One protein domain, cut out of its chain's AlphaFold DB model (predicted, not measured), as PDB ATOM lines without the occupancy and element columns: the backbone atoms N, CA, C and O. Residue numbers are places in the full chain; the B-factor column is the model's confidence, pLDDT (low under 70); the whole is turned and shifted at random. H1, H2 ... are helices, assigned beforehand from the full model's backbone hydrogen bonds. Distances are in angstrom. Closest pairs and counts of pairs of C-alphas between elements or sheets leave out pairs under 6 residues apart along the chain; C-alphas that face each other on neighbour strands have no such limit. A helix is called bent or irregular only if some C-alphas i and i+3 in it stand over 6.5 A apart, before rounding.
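This is residues 7 to 174 of the 187 residues of an uncharacterized protein of Verrucomicrobiales bacterium (UniProt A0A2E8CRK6). Helices H2, H3, H4 and H5 pack as an up-and-down bundle, each running against the one before. Ahead of them residues 7 to 75, with H1 first, stand free as a long loop that swings out and back. The printed part has 168 residues, five named helices and no named strand: all helix, extended, radius of gyration of the C-alphas 30.2 A, spans 101 by 49 by 27 A.

Find C-alpha 7 at (0.055, 26.946, 23.258), where H1, residues 7 to 21, begins. H2, residues 76 to 96, is irregular: C-alphas 91 and 94 are 7.1 A apart. Next come H3, residues 102 to 111, and H4, residues 116 to 146, 44.5 A long. H5, residues 149 to 172, ends at (27.749, 11.520, 2.277).

H2 touches H5, closest C-alphas Met 85 and Ala 168, 4.3 A, at a shallow tilt of 17 degrees, opposite ways. H1 touches no helix. Every O i to N i+4 pair is within hydrogen-bond range in H1, H3 and H5; 11 of 17 in H2, 25 of 27 in H4.

The printed part has no cut. H1 to H2 is a long link. Confidence is under 70 in 59 residues, among them 20 to 57.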
ATOM      1  N   GLU A   7      -1.253  26.590  22.683       53.78
ATOM      2  CA  GLU A   7       0.055  26.946  23.258       53.78
ATOM      3  C   GLU A   7       1.015  25.756  23.456       53.78
ATOM      4  O   GLU A   7       2.233  25.937  23.528       53.78
ATOM      5  N   THR A   8       0.511  24.519  23.469       60.28
ATOM      6  CA  THR A   8       1.310  23.307  23.750       60.28
ATOM      7  C   THR A   8       2.208  22.874  22.586       60.28
ATOM      8  O   THR A   8       3.295  22.323  22.791       60.28
ATOM      9  N   TRP A   9       1.800  23.156  21.348       54.78
ATOM     10  CA  TRP A   9       2.574  22.804  20.153       54.78
ATOM     11  C   TRP A   9       3.746  23.757  19.926       54.78
ATOM     12  O   TRP A   9       4.846  23.314  19.590       54.78
ATOM     13  N   ARG A  10       3.548  25.054  20.198       61.38
ATOM     14  CA  ARG A  10       4.605  26.071  20.110       61.38
ATOM     15  C   ARG A  10       5.728  25.795  21.107       61.38
ATOM     16  O   ARG A  10       6.895  25.834  20.726       61.38
ATOM     17  N   SER A  11       5.398  25.446  22.351       60.75
ATOM     18  CA  SER A  11       6.402  25.114  23.370       60.75
ATOM     19  C   SER A  11       7.128  23.800  23.068       60.75
ATOM     20  O   SER A  11       8.348  23.745  23.201       60.75
ATOM     21  N   SER A  12       6.431  22.781  22.555       68.25
ATOM     22  CA  SER A  12       7.040  21.501  22.160       68.25
ATOM     23  C   SER A  12       7.992  21.636  20.968       68.25
ATOM     24  O   SER A  12       9.061  21.022  20.946       68.25
ATOM     25  N   MET A  13       7.633  22.464  19.986       67.56
ATOM     26  CA  MET A  13       8.449  22.708  18.798       67.56
ATOM     27  C   MET A  13       9.670  23.572  19.135       67.56
ATOM     28  O   MET A  13      10.788  23.217  18.768       67.56
ATOM     29  N   LEU A  14       9.490  24.631  19.932       71.69
ATOM     30  CA  LEU A  14      10.593  25.453  20.437       71.69
ATOM     31  C   LEU A  14      11.516  24.671  21.382       71.69
ATOM     32  O   LEU A  14      12.723  24.900  21.379       71.69
ATOM     33  N   PHE A  15      10.989  23.723  22.158       73.88
ATOM     34  CA  PHE A  15      11.787  22.843  23.012       73.88
ATOM     35  C   PHE A  15      12.637  21.868  22.189       73.88
ATOM     36  O   PHE A  15      13.835  21.738  22.443       73.88
ATOM     37  N   ARG A  16      12.058  21.236  21.158       75.38
ATOM     38  CA  ARG A  16      12.791  20.352  20.232       75.38
ATOM     39  C   ARG A  16      13.826  21.124  19.413       75.38
ATOM     40  O   ARG A  16      14.948  20.653  19.273       75.38
ATOM     41  N   PHE A  17      13.499  22.339  18.979       73.25
ATOM     42  CA  PHE A  17      14.418  23.232  18.276       73.25
ATOM     43  C   PHE A  17      15.570  23.705  19.177       73.25
ATOM     44  O   PHE A  17      16.730  23.610  18.798       73.25
ATOM     45  N   ARG A  18      15.291  24.103  20.428       74.56
ATOM     46  CA  ARG A  18      16.328  24.446  21.424       74.56
ATOM     47  C   ARG A  18      17.192  23.253  21.832       74.56
ATOM     48  O   ARG A  18      18.345  23.450  22.207       74.56
ATOM     49  N   ARG A  19      16.647  22.036  21.798       72.69
ATOM     50  CA  ARG A  19      17.397  20.792  22.027       72.69
ATOM     51  C   ARG A  19      18.302  20.458  20.838       72.69
ATOM     52  O   ARG A  19      19.410  19.995  21.060       72.69
ATOM     53  N   LEU A  20      17.869  20.763  19.613       65.19
ATOM     54  CA  LEU A  20      18.679  20.675  18.392       65.19
ATOM     55  C   LEU A  20      19.799  21.724  18.360       65.19
ATOM     56  O   LEU A  20      20.938  21.383  18.068       65.19
ATOM     57  N   LEU A  21      19.515  22.969  18.751       68.25
ATOM     58  CA  LEU A  21      20.526  24.033  18.833       68.25
ATOM     59  C   LEU A  21      21.583  23.772  19.916       68.25
ATOM     60  O   LEU A  21      22.731  24.165  19.751       68.25
ATOM     61  N   ARG A  22      21.222  23.078  21.005       62.66
ATOM     62  CA  ARG A  22      22.167  22.632  22.046       62.66
ATOM     63  C   ARG A  22      22.923  21.342  21.703       62.66
ATOM     64  O   ARG A  22      23.839  20.990  22.435       62.66
ATOM     65  N   ALA A  23      22.544  20.646  20.631       55.19
ATOM     66  CA  ALA A  23      23.227  19.446  20.141       55.19
ATOM     67  C   ALA A  23      24.273  19.755  19.055       55.19
ATOM     68  O   ALA A  23      24.914  18.836  18.547       55.19
ATOM     69  N   LEU A  24      24.460  21.031  18.695       52.28
ATOM     70  CA  LEU A  24      25.577  21.446  17.856       52.28
ATOM     71  C   LEU A  24      26.871  21.378  18.687       52.28
ATOM     72  O   LEU A  24      26.932  22.006  19.747       52.28
ATOM     73  N   PRO A  25      27.893  20.623  18.251       55.94
ATOM     74  CA  PRO A  25      29.173  20.588  18.937       55.94
ATOM     75  C   PRO A  25      29.781  21.991  18.950       55.94
ATOM     76  O   PRO A  25      29.867  22.660  17.920       55.94
ATOM     77  N   SER A  26      30.175  22.422  20.145       52.53
ATOM     78  CA  SER A  26      30.810  23.695  20.477       52.53
ATOM     79  C   SER A  26      32.176  23.866  19.795       52.53
ATOM     80  O   SER A  26      33.201  23.964  20.462       52.53
ATOM     81  N   TYR A  27      32.227  23.930  18.465       45.12
ATOM     82  CA  TYR A  27      33.440  24.245  17.703       45.12
ATOM     83  C   TYR A  27      33.725  25.754  17.684       45.12
ATOM     84  O   TYR A  27      34.025  26.331  16.644       45.12
ATOM     85  N   LEU A  28      33.621  26.414  18.838       49.06
ATOM     86  CA  LEU A  28      34.050  27.805  18.982       49.06
ATOM     87  C   LEU A  28      34.728  28.100  20.321       49.06
ATOM     88  O   LEU A  28      34.656  29.225  20.791       49.06
ATOM     89  N   LEU A  29      35.382  27.118  20.943       53.22
ATOM     90  CA  LEU A  29      36.294  27.353  22.065       53.22
ATOM     91  C   LEU A  29      37.386  26.279  22.082       53.22
ATOM     92  O   LEU A  29      37.221  25.292  22.781       53.22
ATOM     93  N   LEU A  30      38.465  26.449  21.306       51.16
ATOM     94  CA  LEU A  30      39.815  25.927  21.607       51.16
ATOM     95  C   LEU A  30      40.777  26.176  20.436       51.16
ATOM     96  O   LEU A  30      41.020  25.288  19.635       51.16
ATOM     97  N   THR A  31      41.381  27.365  20.393       44.41
ATOM     98  CA  THR A  31      42.824  27.509  20.113       44.41
ATOM     99  C   THR A  31      43.336  28.765  20.813       44.41
ATOM    100  O   THR A  31      43.673  29.772  20.196       44.41
ATOM    101  N   GLY A  32      43.373  28.708  22.138       48.09
ATOM    102  CA  GLY A  32      44.347  29.453  22.918       48.09
ATOM    103  C   GLY A  32      45.139  28.430  23.716       48.09
ATOM    104  O   GLY A  32      44.542  27.783  24.567       48.09
ATOM    105  N   ASN A  33      46.425  28.230  23.401       48.88
ATOM    106  CA  ASN A  33      47.495  28.233  24.404       48.88
ATOM    107  C   ASN A  33      48.901  28.105  23.776       48.88
ATOM    108  O   ASN A  33      49.229  27.111  23.134       48.88
ATOM    109  N   SER A  34      49.717  29.124  24.046       52.97
ATOM    110  CA  SER A  34      51.092  29.065  24.566       52.97
ATOM    111  C   SER A  34      52.081  28.028  24.030       52.97
ATOM    112  O   SER A  34      52.219  26.947  24.595       52.97
ATOM    113  N   ARG A  35      52.906  28.452  23.061       49.06
ATOM    114  CA  ARG A  35      54.301  27.994  22.874       49.06
ATOM    115  C   ARG A  35      55.226  29.101  22.330       49.06
ATOM    116  O   ARG A  35      56.071  28.849  21.485       49.06
ATOM    117  N   MET A  36      55.059  30.336  22.806       42.53
ATOM    118  CA  MET A  36      55.957  31.469  22.501       42.53
ATOM    119  C   MET A  36      56.547  32.060  23.791       42.53
ATOM    120  O   MET A  36      56.553  33.265  24.006       42.53
ATOM    121  N   VAL A  37      57.001  31.190  24.690       53.19
ATOM    122  CA  VAL A  37      57.871  31.532  25.823       53.19
ATOM    123  C   VAL A  37      58.948  30.451  25.826       53.19
ATOM    124  O   VAL A  37      58.574  29.286  25.801       53.19
ATOM    125  N   THR A  38      60.227  30.853  25.839       49.72
ATOM    126  CA  THR A  38      61.451  30.185  25.315       49.72
ATOM    127  C   THR A  38      61.622  30.508  23.829       49.72
ATOM    128  O   THR A  38      60.914  29.944  23.010       49.72
ATOM    129  N   PHE A  39      62.431  31.477  23.394       40.28
ATOM    130  CA  PHE A  39      63.850  31.657  23.707       40.28
ATOM    131  C   PHE A  39      64.229  33.154  23.734       40.28
ATOM    132  O   PHE A  39      64.658  33.715  22.733       40.28
ATOM    133  N   ILE A  40      64.089  33.804  24.891       50.81
ATOM    134  CA  ILE A  40      64.982  34.909  25.267       50.81
ATOM    135  C   ILE A  40      65.958  34.280  26.254       50.81
ATOM    136  O   ILE A  40      65.601  34.032  27.403       50.81
ATOM    137  N   SER A  41      67.144  33.916  25.777       44.16
ATOM    138  CA  SER A  41      68.258  33.493  26.622       44.16
ATOM    139  C   SER A  41      69.564  33.731  25.866       44.16
ATOM    140  O   SER A  41      69.905  32.930  25.005       44.16
ATOM    141  N   ALA A  42      70.243  34.825  26.238       44.44
ATOM    142  CA  ALA A  42      71.683  35.105  26.110       44.44
ATOM    143  C   ALA A  42      72.256  35.088  24.673       44.44
ATOM    144  O   ALA A  42      72.393  34.039  24.062       44.44
ATOM    145  N   GLU A  43      72.604  36.204  24.024       53.34
ATOM    146  CA  GLU A  43      73.607  37.213  24.420       53.34
ATOM    147  C   GLU A  43      74.741  36.639  25.275       53.34
ATOM    148  O   GLU A  43      74.640  36.605  26.497       53.34
ATOM    149  N   ASN A  44      75.784  36.142  24.600       52.62
ATOM    150  CA  ASN A  44      77.179  36.087  25.052       52.62
ATOM    151  C   ASN A  44      78.055  35.582  23.888       52.62
ATOM    152  O   ASN A  44      78.198  34.373  23.709       52.62
ATOM    153  N   THR A  45      78.665  36.489  23.118       52.22
ATOM    154  CA  THR A  45      79.703  36.127  22.133       52.22
ATOM    155  C   THR A  45      81.025  36.816  22.497       52.22
ATOM    156  O   THR A  45      81.143  38.026  22.308       52.22
ATOM    157  N   PRO A  46      82.013  36.087  23.049       57.03
ATOM    158  CA  PRO A  46      83.397  36.552  23.192       57.03
ATOM    159  C   PRO A  46      84.184  36.484  21.860       57.03
ATOM    160  O   PRO A  46      83.719  35.846  20.915       57.03
ATOM    161  N   PRO A  47      85.360  37.140  21.770       56.47
ATOM    162  CA  PRO A  47      85.985  37.574  20.517       56.47
ATOM    163  C   PRO A  47      86.573  36.445  19.658       56.47
ATOM    164  O   PRO A  47      87.070  35.435  20.154       56.47
ATOM    165  N   GLU A  48      86.534  36.683  18.350       60.09
ATOM    166  CA  GLU A  48      86.972  35.814  17.257       60.09
ATOM    167  C   GLU A  48      88.498  35.583  17.257       60.09
ATOM    168  O   GLU A  48      89.284  36.521  17.411       60.09
ATOM    169  N   MET A  49      88.918  34.323  17.088       52.50
ATOM    170  CA  MET A  49      90.317  33.893  16.927       52.50
ATOM    171  C   MET A  49      90.517  33.237  15.544       52.50
ATOM    172  O   MET A  49      89.551  32.726  14.979       52.50
ATOM    173  N   PRO A  50      91.746  33.249  14.992       58.28
ATOM    174  CA  PRO A  50      91.990  33.202  13.553       58.28
ATOM    175  C   PRO A  50      91.890  31.807  12.915       58.28
ATOM    176  O   PRO A  50      92.347  30.808  13.470       58.28
ATOM    177  N   ASP A  51      91.305  31.843  11.715       59.22
ATOM    178  CA  ASP A  51      91.321  30.948  10.550       59.22
ATOM    179  C   ASP A  51      92.028  29.581  10.682       59.22
ATOM    180  O   ASP A  51      93.249  29.477  10.819       59.22
ATOM    181  N   LYS A  52      91.234  28.510  10.562       55.12
ATOM    182  CA  LYS A  52      91.688  27.147  10.266       55.12
ATOM    183  C   LYS A  52      90.954  26.693   9.006       55.12
ATOM    184  O   LYS A  52      89.728  26.761   8.976       55.12
ATOM    185  N   ASP A  53      91.723  26.218   8.027       61.94
ATOM    186  CA  ASP A  53      91.295  25.786   6.691       61.94
ATOM    187  C   ASP A  53      89.914  25.093   6.663       61.94
ATOM    188  O   ASP A  53      89.634  24.247   7.526       61.94
ATOM    189  N   PRO A  54      89.047  25.377   5.669       60.97
ATOM    190  CA  PRO A  54      87.722  24.778   5.616       60.97
ATOM    191  C   PRO A  54      87.836  23.260   5.428       60.97
ATOM    192  O   PRO A  54      88.349  22.767   4.423       60.97
ATOM    193  N   ALA A  55      87.328  22.509   6.406       59.16
ATOM    194  CA  ALA A  55      87.158  21.068   6.286       59.16
ATOM    195  C   ALA A  55      86.241  20.742   5.086       59.16
ATOM    196  O   ALA A  55      85.290  21.487   4.824       59.16
ATOM    197  N   PRO A  56      86.478  19.633   4.358       68.25
ATOM    198  CA  PRO A  56      85.569  19.201   3.303       68.25
ATOM    199  C   PRO A  56      84.148  19.019   3.872       68.25
ATOM    200  O   PRO A  56      84.011  18.525   4.999       68.25
ATOM    201  N   PRO A  57      83.088  19.405   3.133       69.62
ATOM    202  CA  PRO A  57      81.718  19.275   3.612       69.62
ATOM    203  C   PRO A  57      81.430  17.829   4.043       69.62
ATOM    204  O   PRO A  57      81.824  16.901   3.328       69.62
ATOM    205  N   PRO A  58      80.732  17.604   5.169       70.25
ATOM    206  CA  PRO A  58      80.289  16.270   5.547       70.25
ATOM    207  C   PRO A  58      79.491  15.650   4.398       70.25
ATOM    208  O   PRO A  58      78.586  16.292   3.858       70.25
ATOM    209  N   ALA A  59      79.809  14.411   4.021       64.50
ATOM    210  CA  ALA A  59      79.004  13.666   3.064       64.50
ATOM    211  C   ALA A  59      77.568  13.581   3.601       64.50
ATOM    212  O   ALA A  59      77.320  12.946   4.626       64.50
ATOM    213  N   ILE A  60      76.632  14.264   2.938       63.03
ATOM    214  CA  ILE A  60      75.213  14.203   3.284       63.03
ATOM    215  C   ILE A  60      74.789  12.741   3.068       63.03
ATOM    216  O   ILE A  60      74.907  12.255   1.939       63.03
ATOM    217  N   PRO A  61      74.346  12.007   4.106       73.12
ATOM    218  CA  PRO A  61      73.838  10.656   3.913       73.12
ATOM    219  C   PRO A  61      72.677  10.705   2.909       73.12
ATOM    220  O   PRO A  61      71.922  11.683   2.926       73.12
ATOM    221  N   PRO A  62      72.514   9.698   2.028       69.25
ATOM    222  CA  PRO A  62      71.415   9.688   1.074       69.25
ATOM    223  C   PRO A  62      70.110   9.868   1.846       69.25
ATOM    224  O   PRO A  62      69.783   9.087   2.742       69.25
ATOM    225  N   THR A  63      69.401  10.953   1.547       62.00
ATOM    226  CA  THR A  63      68.099  11.220   2.140       62.00
ATOM    227  C   THR A  63      67.186  10.029   1.829       62.00
ATOM    228  O   THR A  63      67.187   9.544   0.693       62.00
ATOM    229  N   PRO A  64      66.425   9.504   2.812       70.88
ATOM    230  CA  PRO A  64      65.430   8.473   2.546       70.88
ATOM    231  C   PRO A  64      64.526   8.956   1.409       70.88
ATOM    232  O   PRO A  64      64.184  10.143   1.405       70.88
ATOM    233  N   PRO A  65      64.140   8.092   0.451       64.19
ATOM    234  CA  PRO A  65      63.290   8.503  -0.654       64.19
ATOM    235  C   PRO A  65      62.068   9.209  -0.081       64.19
ATOM    236  O   PRO A  65      61.316   8.639   0.718       64.19
ATOM    237  N   SER A  66      61.929  10.483  -0.448       55.19
ATOM    238  CA  SER A  66      60.769  11.292  -0.121       55.19
ATOM    239  C   SER A  66      59.549  10.457  -0.483       55.19
ATOM    240  O   SER A  66      59.435  10.013  -1.629       55.19
ATOM    241  N   LYS A  67      58.694  10.147   0.500       57.56
ATOM    242  CA  LYS A  67      57.427   9.463   0.245       57.56
ATOM    243  C   LYS A  67      56.637  10.385  -0.673       57.56
ATOM    244  O   LYS A  67      55.962  11.295  -0.201       57.56
ATOM    245  N   VAL A  68      56.763  10.176  -1.982       57.59
ATOM    246  CA  VAL A  68      55.808  10.672  -2.965       57.59
ATOM    247  C   VAL A  68      54.433  10.354  -2.386       57.59
ATOM    248  O   VAL A  68      54.232   9.208  -1.965       57.59
ATOM    249  N   PRO A  69      53.519  11.332  -2.259       52.44
ATOM    250  CA  PRO A  69      52.155  11.031  -1.884       52.44
ATOM    251  C   PRO A  69      51.645  10.045  -2.926       52.44
ATOM    252  O   PRO A  69      51.346  10.419  -4.058       52.44
ATOM    253  N   PHE A  70      51.634   8.761  -2.572       53.66
ATOM    254  CA  PHE A  70      50.877   7.772  -3.303       53.66
ATOM    255  C   PHE A  70      49.467   8.339  -3.315       53.66
ATOM    256  O   PHE A  70      48.878   8.566  -2.257       53.66
ATOM    257  N   THR A  71      48.971   8.665  -4.502       53.03
ATOM    258  CA  THR A  71      47.563   8.955  -4.704       53.03
ATOM    259  C   THR A  71      46.816   7.751  -4.150       53.03
ATOM    260  O   THR A  71      46.851   6.670  -4.733       53.03
ATOM    261  N   THR A  72      46.234   7.889  -2.956       57.53
ATOM    262  CA  THR A  72      45.442   6.821  -2.352       57.53
ATOM    263  C   THR A  72      44.413   6.407  -3.399       57.53
ATOM    264  O   THR A  72      43.686   7.287  -3.875       57.53
ATOM    265  N   PRO A  73      44.353   5.125  -3.814       60.34
ATOM    266  CA  PRO A  73      43.280   4.649  -4.668       60.34
ATOM    267  C   PRO A  73      41.978   5.049  -3.987       60.34
ATOM    268  O   PRO A  73      41.710   4.639  -2.860       60.34
ATOM    269  N   MET A  74      41.248   5.974  -4.604       60.34
ATOM    270  CA  MET A  74      40.055   6.557  -4.011       60.34
ATOM    271  C   MET A  74      39.079   5.416  -3.719       60.34
ATOM    272  O   MET A  74      38.656   4.738  -4.656       60.34
ATOM    273  N   ASP A  75      38.799   5.195  -2.431       79.12
ATOM    274  CA  ASP A  75      37.917   4.142  -1.930       79.12
ATOM    275  C   ASP A  75      36.622   4.115  -2.769       79.12
ATOM    276  O   ASP A  75      35.907   5.125  -2.803       79.12
ATOM    277  N   PRO A  76      36.331   3.010  -3.488       77.88
ATOM    278  CA  PRO A  76      35.144   2.895  -4.330       77.88
ATOM    279  C   PRO A  76      33.844   3.221  -3.584       77.88
ATOM    280  O   PRO A  76      32.948   3.827  -4.169       77.88
ATOM    281  N   SER A  77      33.766   2.915  -2.283       87.38
ATOM    282  CA  SER A  77      32.594   3.216  -1.454       87.38
ATOM    283  C   SER A  77      32.427   4.717  -1.199       87.38
ATOM    284  O   SER A  77      31.314   5.246  -1.205       87.38
ATOM    285  N   LYS A  78      33.540   5.443  -1.047       92.75
ATOM    286  CA  LYS A  78      33.518   6.896  -0.884       92.75
ATOM    287  C   LYS A  78      33.032   7.581  -2.159       92.75
ATOM    288  O   LYS A  78      32.232   8.509  -2.071       92.75
ATOM    289  N   LYS A  79      33.474   7.117  -3.334       94.62
ATOM    290  CA  LYS A  79      32.986   7.639  -4.624       94.62
ATOM    291  C   LYS A  79      31.481   7.478  -4.760       94.62
ATOM    292  O   LYS A  79      30.808   8.429  -5.139       94.62
ATOM    293  N   GLU A  80      30.968   6.294  -4.449       95.31
ATOM    294  CA  GLU A  80      29.535   6.016  -4.497       95.31
ATOM    295  C   GLU A  80      28.743   6.969  -3.582       95.31
ATOM    296  O   GLU A  80      27.772   7.586  -4.026       95.31
ATOM    297  N   ASN A  81      29.204   7.170  -2.342       96.56
ATOM    298  CA  ASN A  81      28.588   8.107  -1.396       96.56
ATOM    299  C   ASN A  81      28.641   9.564  -1.894       96.56
ATOM    300  O   ASN A  81      27.652  10.294  -1.796       96.56
ATOM    301  N   ASP A  82      29.778   9.990  -2.453       96.88
ATOM    302  CA  ASP A  82      29.947  11.339  -3.000       96.88
ATOM    303  C   ASP A  82      28.972  11.573  -4.176       96.88
ATOM    304  O   ASP A  82      28.328  12.623  -4.249       96.88
ATOM    305  N   TRP A  83      28.788  10.587  -5.063       97.69
ATOM    306  CA  TRP A  83      27.819  10.675  -6.163       97.69
ATOM    307  C   TRP A  83      26.365  10.661  -5.686       97.69
ATOM    308  O   TRP A  83      25.548  11.420  -6.215       97.69
ATOM    309  N   ALA A  84      26.030   9.861  -4.673       97.62
ATOM    310  CA  ALA A  84      24.697   9.874  -4.070       97.62
ATOM    311  C   ALA A  84      24.397  11.243  -3.423       97.62
ATOM    312  O   ALA A  84      23.336  11.827  -3.650       97.62
ATOM    313  N   MET A  85      25.371  11.824  -2.713       98.06
ATOM    314  CA  MET A  85      25.274  13.178  -2.159       98.06
ATOM    315  C   MET A  85      25.056  14.230  -3.255       98.06
ATOM    316  O   MET A  85      24.139  15.048  -3.144       98.06
ATOM    317  N   ILE A  86      25.873  14.215  -4.315       98.06
ATOM    318  CA  ILE A  86      25.745  15.148  -5.446       98.06
ATOM    319  C   ILE A  86      24.373  15.007  -6.106       98.06
ATOM    320  O   ILE A  86      23.766  16.013  -6.462       98.06
ATOM    321  N   THR A  87      23.846  13.788  -6.206       98.31
ATOM    322  CA  THR A  87      22.516  13.540  -6.769       98.31
ATOM    323  C   THR A  87      21.429  14.277  -5.987       98.31
ATOM    324  O   THR A  87      20.614  14.964  -6.596       98.31
ATOM    325  N   HIS A  88      21.457  14.264  -4.651       97.75
ATOM    326  CA  HIS A  88      20.532  15.082  -3.856       97.75
ATOM    327  C   HIS A  88      20.785  16.587  -4.035       97.75
ATOM    328  O   HIS A  88      19.856  17.337  -4.335       97.75
ATOM    329  N   LEU A  89      22.039  17.039  -3.904       97.88
ATOM    330  CA  LEU A  89      22.394  18.464  -3.988       97.88
ATOM    331  C   LEU A  89      22.091  19.088  -5.349       97.88
ATOM    332  O   LEU A  89      21.753  20.268  -5.423       97.88
ATOM    333  N   SER A  90      22.174  18.305  -6.420       97.25
ATOM    334  CA  SER A  90      21.852  18.756  -7.770       97.25
ATOM    335  C   SER A  90      20.399  19.232  -7.893       97.25
ATOM    336  O   SER A  90      20.106  20.075  -8.738       97.25
ATOM    337  N   GLY A  91      19.509  18.796  -6.992       94.81
ATOM    338  CA  GLY A  91      18.136  19.291  -6.899       94.81
ATOM    339  C   GLY A  91      18.018  20.783  -6.566       94.81
ATOM    340  O   GLY A  91      16.978  21.393  -6.791       94.81
ATOM    341  N   LEU A  92      19.099  21.400  -6.076       95.75
ATOM    342  CA  LEU A  92      19.169  22.832  -5.789       95.75
ATOM    343  C   LEU A  92      19.451  23.688  -7.037       95.75
ATOM    344  O   LEU A  92      19.550  24.911  -6.927       95.75
ATOM    345  N   CYS A  93      19.534  23.089  -8.234       93.88
ATOM    346  CA  CYS A  93      19.711  23.819  -9.494       93.88
ATOM    347  C   CYS A  93      18.574  24.817  -9.794       93.88
ATOM    348  O   CYS A  93      18.752  25.736 -10.593       93.88
ATOM    349  N   SER A  94      17.432  24.717  -9.109       91.56
ATOM    350  CA  SER A  94      16.373  25.731  -9.166       91.56
ATOM    351  C   SER A  94      16.802  27.109  -8.688       91.56
ATOM    352  O   SER A  94      16.218  28.097  -9.127       91.56
ATOM    353  N   ALA A  95      17.851  27.208  -7.867       90.62
ATOM    354  CA  ALA A  95      18.416  28.492  -7.456       90.62
ATOM    355  C   ALA A  95      18.962  29.321  -8.637       90.62
ATOM    356  O   ALA A  95      19.035  30.542  -8.536       90.62
ATOM    357  N   ILE A  96      19.310  28.672  -9.754       93.50
ATOM    358  CA  ILE A  96      19.808  29.318 -10.979       93.50
ATOM    359  C   ILE A  96      18.788  29.279 -12.131       93.50
ATOM    360  O   ILE A  96      19.150  29.481 -13.285       93.50
ATOM    361  N   GLY A  97      17.510  29.011 -11.835       90.88
ATOM    362  CA  GLY A  97      16.421  29.033 -12.822       90.88
ATOM    363  C   GLY A  97      16.199  27.729 -13.598       90.88
ATOM    364  O   GLY A  97      15.381  27.704 -14.514       90.88
ATOM    365  N   ILE A  98      16.882  26.637 -13.240       94.50
ATOM    366  CA  ILE A  98      16.682  25.314 -13.856       94.50
ATOM    367  C   ILE A  98      15.632  24.528 -13.053       94.50
ATOM    368  O   ILE A  98      15.744  24.483 -11.832       94.50
ATOM    369  N   PRO A  99      14.648  23.846 -13.667       93.81
ATOM    370  CA  PRO A  99      13.686  23.042 -12.907       93.81
ATOM    371  C   PRO A  99      14.382  22.043 -11.963       93.81
ATOM    372  O   PRO A  99      15.301  21.336 -12.374       93.81
ATOM    373  N   SER A 100      13.948  21.975 -10.699       94.19
ATOM    374  CA  SER A 100      14.687  21.298  -9.616       94.19
ATOM    375  C   SER A 100      14.904  19.795  -9.822       94.19
ATOM    376  O   SER A 100      15.829  19.221  -9.262       94.19
ATOM    377  N   PHE A 101      14.088  19.133 -10.641       95.56
ATOM    378  CA  PHE A 101      14.240  17.706 -10.938       95.56
ATOM    379  C   PHE A 101      15.323  17.409 -11.990       95.56
ATOM    380  O   PHE A 101      15.742  16.262 -12.117       95.56
ATOM    381  N   ILE A 102      15.797  18.412 -12.741       97.31
ATOM    382  CA  ILE A 102      16.749  18.209 -13.844       97.31
ATOM    383  C   ILE A 102      18.125  17.787 -13.331       97.31
ATOM    384  O   ILE A 102      18.721  16.869 -13.887       97.31
ATOM    385  N   GLY A 103      18.623  18.413 -12.262       97.00
ATOM    386  CA  GLY A 103      19.906  18.038 -11.664       97.00
ATOM    387  C   GLY A 103      19.950  16.555 -11.269       97.00
ATOM    388  O   GLY A 103      20.796  15.824 -11.794       97.00
ATOM    389  N   PRO A 104      19.010  16.078 -10.427       97.19
ATOM    390  CA  PRO A 104      18.988  14.686  -9.997       97.19
ATOM    391  C   PRO A 104      18.788  13.725 -11.165       97.19
ATOM    392  O   PRO A 104      19.376  12.649 -11.159       97.19
ATOM    393  N   LEU A 105      18.026  14.124 -12.194       97.75
ATOM    394  CA  LEU A 105      17.820  13.322 -13.403       97.75
ATOM    395  C   LEU A 105      19.135  13.062 -14.132       97.75
ATOM    396  O   LEU A 105      19.426  11.927 -14.496       97.75
ATOM    397  N   ILE A 106      19.934  14.111 -14.324       97.75
ATOM    398  CA  ILE A 106      21.228  14.011 -14.999       97.75
ATOM    399  C   ILE A 106      22.174  13.129 -14.179       97.75
ATOM    400  O   ILE A 106      22.757  12.192 -14.722       97.75
ATOM    401  N   CYS A 107      22.300  13.382 -12.872       97.00
ATOM    402  CA  CYS A 107      23.153  12.576 -11.996       97.00
ATOM    403  C   CYS A 107      22.740  11.097 -11.992       97.00
ATOM    404  O   CYS A 107      23.595  10.220 -12.134       97.00
ATOM    405  N   TRP A 108      21.436  10.828 -11.896       97.75
ATOM    406  CA  TRP A 108      20.884   9.479 -11.919       97.75
ATOM    407  C   TRP A 108      21.199   8.774 -13.241       97.75
ATOM    408  O   TRP A 108      21.758   7.683 -13.226       97.75
ATOM    409  N   LEU A 109      20.956   9.407 -14.391       97.62
ATOM    410  CA  LEU A 109      21.225   8.796 -15.699       97.62
ATOM    411  C   LEU A 109      22.711   8.495 -15.948       97.62
ATOM    412  O   LEU A 109      23.014   7.518 -16.624       97.62
ATOM    413  N   ILE A 110      23.630   9.301 -15.408       97.81
ATOM    414  CA  ILE A 110      25.076   9.095 -15.597       97.81
ATOM    415  C   ILE A 110      25.594   7.923 -14.756       97.81
ATOM    416  O   ILE A 110      26.518   7.232 -15.183       97.81
ATOM    417  N   LYS A 111      25.055   7.723 -13.547       97.25
ATOM    418  CA  LYS A 111      25.678   6.860 -12.529       97.25
ATOM    419  C   LYS A 111      24.821   5.713 -12.000       97.25
ATOM    420  O   LYS A 111      25.375   4.859 -11.315       97.25
ATOM    421  N   LYS A 112      23.526   5.636 -12.326       95.69
ATOM    422  CA  LYS A 112      22.626   4.574 -11.828       95.69
ATOM    423  C   LYS A 112      23.112   3.154 -12.126       95.69
ATOM    424  O   LYS A 112      22.908   2.266 -11.311       95.69
ATOM    425  N   ASP A 113      23.761   2.952 -13.273       96.69
ATOM    426  CA  ASP A 113      24.222   1.627 -13.705       96.69
ATOM    427  C   ASP A 113      25.607   1.274 -13.119       96.69
ATOM    428  O   ASP A 113      26.035   0.126 -13.193       96.69
ATOM    429  N   GLU A 114      26.306   2.251 -12.525       95.25
ATOM    430  CA  GLU A 114      27.625   2.076 -11.897       95.25
ATOM    431  C   GLU A 114      27.524   1.935 -10.372       95.25
ATOM    432  O   GLU A 114      28.255   1.147  -9.775       95.25
ATOM    433  N   TYR A 115      26.618   2.688  -9.741       95.19
ATOM    434  CA  TYR A 115      26.509   2.786  -8.289       95.19
ATOM    435  C   TYR A 115      25.068   2.530  -7.818       95.19
ATOM    436  O   TYR A 115      24.206   3.397  -8.009       95.19
ATOM    437  N   PRO A 116      24.790   1.392  -7.154       94.12
ATOM    438  CA  PRO A 116      23.468   1.087  -6.606       94.12
ATOM    439  C   PRO A 116      22.904   2.175  -5.681       94.12
ATOM    440  O   PRO A 116      21.710   2.476  -5.760       94.12
ATOM    441  N   LYS A 117      23.735   2.834  -4.857       94.94
ATOM    442  CA  LYS A 117      23.258   3.955  -4.024       94.94
ATOM    443  C   LYS A 117      22.813   5.154  -4.847       94.94
ATOM    444  O   LYS A 117      21.924   5.885  -4.423       94.94
ATOM    445  N   VAL A 118      23.406   5.373  -6.022       96.94
ATOM    446  CA  VAL A 118      22.987   6.460  -6.915       96.94
ATOM    447  C   VAL A 118      21.672   6.121  -7.606       96.94
ATOM    448  O   VAL A 118      20.868   7.027  -7.813       96.94
ATOM    449  N   ASP A 119      21.401   4.847  -7.909       97.12
ATOM    450  CA  ASP A 119      20.073   4.447  -8.389       97.12
ATOM    451  C   ASP A 119      18.989   4.767  -7.349       97.12
ATOM    452  O   ASP A 119      18.000   5.434  -7.661       97.12
ATOM    453  N   PHE A 120      19.219   4.382  -6.090       96.38
ATOM    454  CA  PHE A 120      18.306   4.693  -4.989       96.38
ATOM    455  C   PHE A 120      18.162   6.208  -4.761       96.38
ATOM    456  O   PHE A 120      17.048   6.741  -4.798       96.38
ATOM    457  N   ALA A 121      19.280   6.917  -4.572       96.81
ATOM    458  CA  ALA A 121      19.301   8.356  -4.314       96.81
ATOM    459  C   ALA A 121      18.674   9.152  -5.463       96.81
ATOM    460  O   ALA A 121      17.929  10.099  -5.221       96.81
ATOM    461  N   GLY A 122      18.931   8.753  -6.711       96.75
ATOM    462  CA  GLY A 122      18.365   9.368  -7.906       96.75
ATOM    463  C   GLY A 122      16.851   9.241  -7.964       96.75
ATOM    464  O   GLY A 122      16.166  10.253  -8.111       96.75
ATOM    465  N   LYS A 123      16.311   8.034  -7.763       96.81
ATOM    466  CA  LYS A 123      14.858   7.808  -7.709       96.81
ATOM    467  C   LYS A 123      14.202   8.598  -6.580       96.81
ATOM    468  O   LYS A 123      13.199   9.275  -6.805       96.81
ATOM    469  N   GLU A 124      14.765   8.551  -5.373       97.19
ATOM    470  CA  GLU A 124      14.223   9.276  -4.219       97.19
ATOM    471  C   GLU A 124      14.285  10.798  -4.419       97.19
ATOM    472  O   GLU A 124      13.273  11.473  -4.211       97.19
ATOM    473  N   ALA A 125      15.414  11.337  -4.892       96.69
ATOM    474  CA  ALA A 125      15.578  12.762  -5.178       96.69
ATOM    475  C   ALA A 125      14.638  13.239  -6.293       96.69
ATOM    476  O   ALA A 125      14.016  14.291  -6.153       96.69
ATOM    477  N   LEU A 126      14.484  12.470  -7.374       97.00
ATOM    478  CA  LEU A 126      13.580  12.808  -8.477       97.00
ATOM    479  C   LEU A 126      12.125  12.857  -8.037       97.00
ATOM    480  O   LEU A 126      11.433  13.846  -8.283       97.00
ATOM    481  N   ASN A 127      11.679  11.804  -7.356       96.25
ATOM    482  CA  ASN A 127      10.326  11.726  -6.829       96.25
ATOM    483  C   ASN A 127      10.056  12.895  -5.860       96.25
ATOM    484  O   ASN A 127       8.992  13.522  -5.918       96.25
ATOM    485  N   PHE A 128      11.041  13.260  -5.031       96.62
ATOM    486  CA  PHE A 128      10.914  14.354  -4.075       96.62
ATOM    487  C   PHE A 128      10.829  15.716  -4.769       96.62
ATOM    488  O   PHE A 128       9.919  16.494  -4.485       96.62
ATOM    489  N   GLN A 129      11.727  15.998  -5.717       96.00
ATOM    490  CA  GLN A 129      11.715  17.263  -6.453       96.00
ATOM    491  C   GLN A 129      10.435  17.435  -7.268       96.00
ATOM    492  O   GLN A 129       9.866  18.525  -7.295       96.00
ATOM    493  N   LEU A 130       9.926  16.355  -7.864       95.31
ATOM    494  CA  LEU A 130       8.655  16.385  -8.576       95.31
ATOM    495  C   LEU A 130       7.468  16.592  -7.618       95.31
ATOM    496  O   LEU A 130       6.552  17.349  -7.930       95.31
ATOM    497  N   SER A 131       7.517  16.009  -6.415       94.62
ATOM    498  CA  SER A 131       6.523  16.251  -5.359       94.62
ATOM    499  C   SER A 131       6.491  17.727  -4.934       94.62
ATOM    500  O   SER A 131       5.419  18.332  -4.879       94.62
ATOM    501  N   ILE A 132       7.657  18.331  -4.679       94.94
ATOM    502  CA  ILE A 132       7.774  19.757  -4.330       94.94
ATOM    503  C   ILE A 132       7.303  20.646  -5.485       94.94
ATOM    504  O   ILE A 132       6.560  21.600  -5.247       94.94
ATOM    505  N   LEU A 133       7.664  20.308  -6.727       94.06
ATOM    506  CA  LEU A 133       7.233  21.039  -7.916       94.06
ATOM    507  C   LEU A 133       5.705  21.071  -8.032       94.06
ATOM    508  O   LEU A 133       5.136  22.132  -8.268       94.06
ATOM    509  N   ILE A 134       5.025  19.943  -7.812       94.19
ATOM    510  CA  ILE A 134       3.556  19.884  -7.836       94.19
ATOM    511  C   ILE A 134       2.961  20.817  -6.774       94.19
ATOM    512  O   ILE A 134       2.067  21.608  -7.081       94.19
ATOM    513  N   VAL A 135       3.475  20.786  -5.539       94.25
ATOM    514  CA  VAL A 135       3.004  21.678  -4.462       94.25
ATOM    515  C   VAL A 135       3.218  23.151  -4.827       94.25
ATOM    516  O   VAL A 135       2.339  23.984  -4.589       94.25
ATOM    517  N   GLN A 136       4.356  23.484  -5.437       93.69
ATOM    518  CA  GLN A 136       4.654  24.839  -5.901       93.69
ATOM    519  C   GLN A 136       3.716  25.277  -7.033       93.69
ATOM    520  O   GLN A 136       3.160  26.372  -6.958       93.69
ATOM    521  N   LEU A 137       3.470  24.418  -8.025       94.38
ATOM    522  CA  LEU A 137       2.561  24.704  -9.138       94.38
ATOM    523  C   LEU A 137       1.118  24.913  -8.672       94.38
ATOM    524  O   LEU A 137       0.461  25.826  -9.157       94.38
ATOM    525  N   VAL A 138       0.639  24.131  -7.700       94.44
ATOM    526  CA  VAL A 138      -0.700  24.307  -7.103       94.44
ATOM    527  C   VAL A 138      -0.775  25.572  -6.237       94.44
ATOM    528  O   VAL A 138      -1.821  26.217  -6.160       94.44
ATOM    529  N   SER A 139       0.336  25.982  -5.620       94.00
ATOM    530  CA  SER A 139       0.389  27.200  -4.799       94.00
ATOM    531  C   SER A 139       0.241  28.489  -5.623       94.00
ATOM    532  O   SER A 139      -0.256  29.488  -5.101       94.00
ATOM    533  N   ILE A 140       0.610  28.481  -6.912       92.12
ATOM    534  CA  ILE A 140       0.474  29.643  -7.809       92.12
ATOM    535  C   ILE A 140      -0.998  30.083  -7.952       92.12
ATOM    536  O   ILE A 140      -1.311  31.193  -7.520       92.12
ATOM    537  N   PRO A 141      -1.938  29.264  -8.473       93.12
ATOM    538  CA  PRO A 141      -3.341  29.661  -8.575       93.12
ATOM    539  C   PRO A 141      -3.970  29.912  -7.198       93.12
ATOM    540  O   PRO A 141      -4.774  30.830  -7.051       93.12
ATOM    541  N   LEU A 142      -3.557  29.173  -6.160       91.75
ATOM    542  CA  LEU A 142      -4.054  29.373  -4.796       91.75
ATOM    543  C   LEU A 142      -3.698  30.761  -4.233       91.75
ATOM    544  O   LEU A 142      -4.437  31.309  -3.412       91.75
ATOM    545  N   THR A 143      -2.597  31.354  -4.705       90.62
ATOM    546  CA  THR A 143      -2.216  32.735  -4.377       90.62
ATOM    547  C   THR A 143      -3.245  33.725  -4.915       90.62
ATOM    548  O   THR A 143      -3.668  34.607  -4.175       90.62
ATOM    549  N   PHE A 144      -3.706  33.552  -6.155       88.88
ATOM    550  CA  PHE A 144      -4.673  34.462  -6.777       88.88
ATOM    551  C   PHE A 144      -6.097  34.301  -6.233       88.88
ATOM    552  O   PHE A 144      -6.848  35.269  -6.215       88.88
ATOM    553  N   ILE A 145      -6.467  33.101  -5.774       89.12
ATOM    554  CA  ILE A 145      -7.825  32.818  -5.282       89.12
ATOM    555  C   ILE A 145      -7.986  33.208  -3.804       89.12
ATOM    556  O   ILE A 145      -8.977  33.829  -3.437       89.12
ATOM    557  N   VAL A 146      -7.034  32.819  -2.945       86.50
ATOM    558  CA  VAL A 146      -7.182  32.885  -1.472       86.50
ATOM    559  C   VAL A 146      -6.140  33.807  -0.821       86.50
ATOM    560  O   VAL A 146      -6.202  34.069   0.376       86.50
ATOM    561  N   GLY A 147      -5.131  34.278  -1.563       84.06
ATOM    562  CA  GLY A 147      -4.011  35.061  -1.018       84.06
ATOM    563  C   GLY A 147      -3.016  34.253  -0.170       84.06
ATOM    564  O   GLY A 147      -1.938  34.744   0.151       84.06
ATOM    565  N   LEU A 148      -3.330  32.995   0.166       86.44
ATOM    566  CA  LEU A 148      -2.510  32.148   1.042       86.44
ATOM    567  C   LEU A 148      -1.435  31.337   0.298       86.44
ATOM    568  O   LEU A 148      -0.544  30.767   0.928       86.44
ATOM    569  N   GLY A 149      -1.476  31.294  -1.036       87.88
ATOM    570  CA  GLY A 149      -0.541  30.487  -1.823       87.88
ATOM    571  C   GLY A 149       0.935  30.880  -1.657       87.88
ATOM    572  O   GLY A 149       1.809  30.022  -1.749       87.88
ATOM    573  N   PHE A 150       1.240  32.132  -1.288       90.62
ATOM    574  CA  PHE A 150       2.613  32.536  -0.964       90.62
ATOM    575  C   PHE A 150       3.163  31.799   0.266       90.62
ATOM    576  O   PHE A 150       4.339  31.433   0.307       90.62
ATOM    577  N   VAL A 151       2.312  31.527   1.259       93.12
ATOM    578  CA  VAL A 151       2.705  30.799   2.472       93.12
ATOM    579  C   VAL A 151       2.993  29.341   2.133       93.12
ATOM    580  O   VAL A 151       4.034  28.818   2.527       93.12
ATOM    581  N   THR A 152       2.119  28.688   1.362       92.69
ATOM    582  CA  THR A 152       2.315  27.285   0.967       92.69
ATOM    583  C   THR A 152       3.526  27.117   0.054       92.69
ATOM    584  O   THR A 152       4.321  26.202   0.270       92.69
ATOM    585  N   PHE A 153       3.734  28.039  -0.892       94.06
ATOM    586  CA  PHE A 153       4.921  28.066  -1.743       94.06
ATOM    587  C   PHE A 153       6.203  28.210  -0.911       94.06
ATOM    588  O   PHE A 153       7.157  27.456  -1.100       94.06
ATOM    589  N   SER A 154       6.209  29.141   0.050       93.62
ATOM    590  CA  SER A 154       7.360  29.383   0.931       93.62
ATOM    591  C   SER A 154       7.679  28.170   1.811       93.62
ATOM    592  O   SER A 154       8.842  27.793   1.943       93.62
ATOM    593  N   ILE A 155       6.658  27.511   2.373       94.75
ATOM    594  CA  ILE A 155       6.826  26.277   3.158       94.75
ATOM    595  C   ILE A 155       7.407  25.158   2.288       94.75
ATOM    596  O   ILE A 155       8.329  24.470   2.725       94.75
ATOM    597  N   ALA A 156       6.911  24.991   1.058       94.12
ATOM    598  CA  ALA A 156       7.420  23.992   0.123       94.12
ATOM    599  C   ALA A 156       8.882  24.260  -0.266       94.12
ATOM    600  O   ALA A 156       9.684  23.332  -0.275       94.12
ATOM    601  N   ALA A 157       9.254  25.519  -0.516       93.88
ATOM    602  CA  ALA A 157      10.629  25.895  -0.839       93.88
ATOM    603  C   ALA A 157      11.596  25.622   0.327       93.88
ATOM    604  O   ALA A 157      12.638  24.993   0.141       93.88
ATOM    605  N   ILE A 158      11.236  26.045   1.545       96.06
ATOM    606  CA  ILE A 158      12.069  25.839   2.739       96.06
ATOM    607  C   ILE A 158      12.158  24.348   3.082       96.06
ATOM    608  O   ILE A 158      13.251  23.838   3.322       96.06
ATOM    609  N   GLY A 159      11.029  23.633   3.079       95.31
ATOM    610  CA  GLY A 159      10.998  22.189   3.312       95.31
ATOM    611  C   GLY A 159      11.812  21.427   2.266       95.31
ATOM    612  O   GLY A 159      12.631  20.584   2.625       95.31
ATOM    613  N   GLY A 160      11.649  21.787   0.989       94.62
ATOM    614  CA  GLY A 160      12.429  21.287  -0.142       94.62
ATOM    615  C   GLY A 160      13.933  21.400   0.090       94.62
ATOM    616  O   GLY A 160      14.658  20.408  -0.001       94.62
ATOM    617  N   LEU A 161      14.394  22.593   0.465       96.25
ATOM    618  CA  LEU A 161      15.800  22.865   0.753       96.25
ATOM    619  C   LEU A 161      16.316  22.047   1.947       96.25
ATOM    620  O   LEU A 161      17.340  21.375   1.836       96.25
ATOM    621  N   VAL A 162      15.601  22.073   3.076       96.94
ATOM    622  CA  VAL A 162      16.017  21.388   4.310       96.94
ATOM    623  C   VAL A 162      16.137  19.884   4.087       96.94
ATOM    624  O   VAL A 162      17.173  19.303   4.407       96.94
ATOM    625  N   TYR A 163      15.116  19.251   3.507       96.81
ATOM    626  CA  TYR A 163      15.158  17.812   3.259       96.81
ATOM    627  C   TYR A 163      16.229  17.434   2.237       96.81
ATOM    628  O   TYR A 163      16.881  16.409   2.407       96.81
ATOM    629  N   THR A 164      16.467  18.263   1.216       96.62
ATOM    630  CA  THR A 164      17.549  18.026   0.246       96.62
ATOM    631  C   THR A 164      18.921  18.026   0.919       96.62
ATOM    632  O   THR A 164      19.730  17.139   0.658       96.62
ATOM    633  N   ILE A 165      19.174  18.973   1.828       97.62
ATOM    634  CA  ILE A 165      20.435  19.032   2.579       97.62
ATOM    635  C   ILE A 165      20.569  17.827   3.517       97.62
ATOM    636  O   ILE A 165      21.639  17.228   3.580       97.62
ATOM    637  N   ILE A 166      19.503  17.443   4.226       97.69
ATOM    638  CA  ILE A 166      19.531  16.265   5.110       97.69
ATOM    639  C   ILE A 166      19.840  15.002   4.302       97.69
ATOM    640  O   ILE A 166      20.708  14.230   4.705       97.69
ATOM    641  N   ALA A 167      19.185  14.821   3.154       96.62
ATOM    642  CA  ALA A 167      19.422  13.688   2.270       96.62
ATOM    643  C   ALA A 167      20.870  13.656   1.764       96.62
ATOM    644  O   ALA A 167      21.529  12.625   1.842       96.62
ATOM    645  N   ALA A 168      21.407  14.803   1.342       97.38
ATOM    646  CA  ALA A 168      22.797  14.923   0.913       97.38
ATOM    647  C   ALA A 168      23.798  14.583   2.032       97.38
ATOM    648  O   ALA A 168      24.755  13.844   1.807       97.38
ATOM    649  N   VAL A 169      23.574  15.090   3.247       97.88
ATOM    650  CA  VAL A 169      24.431  14.810   4.413       97.88
ATOM    651  C   VAL A 169      24.315  13.352   4.868       97.88
ATOM    652  O   VAL A 169      25.287  12.787   5.361       97.88
ATOM    653  N   SER A 170      23.145  12.735   4.726       96.94
ATOM    654  CA  SER A 170      22.949  11.303   4.974       96.94
ATOM    655  C   SER A 170      23.724  10.468   3.950       96.94
ATOM    656  O   SER A 170      24.540   9.624   4.319       96.94
ATOM    657  N   ALA A 171      23.563  10.784   2.664       96.25
ATOM    658  CA  ALA A 171      24.234  10.091   1.570       96.25
ATOM    659  C   ALA A 171      25.764  10.202   1.656       96.25
ATOM    660  O   ALA A 171      26.465   9.227   1.395       96.25
ATOM    661  N   SER A 172      26.300  11.345   2.099       96.00
ATOM    662  CA  SER A 172      27.749  11.520   2.277       96.00
ATOM    663  C   SER A 172      28.340  10.643   3.387       96.00
ATOM    664  O   SER A 172      29.505  10.253   3.310       96.00
ATOM    665  N   LYS A 173      27.531  10.270   4.387       95.25
ATOM    666  CA  LYS A 173      27.879   9.272   5.415       95.25
ATOM    667  C   LYS A 173      27.693   7.833   4.930       95.25
ATOM    668  O   LYS A 173      28.043   6.898   5.643       95.25
ATOM    669  N   GLY A 174      27.151   7.656   3.727       92.88
ATOM    670  CA  GLY A 174      26.822   6.366   3.147       92.88
ATOM    671  C   GLY A 174      25.500   5.776   3.626       92.88
ATOM    672  O   GLY A 174      25.290   4.583   3.413       92.88
TER     673      GLY A 174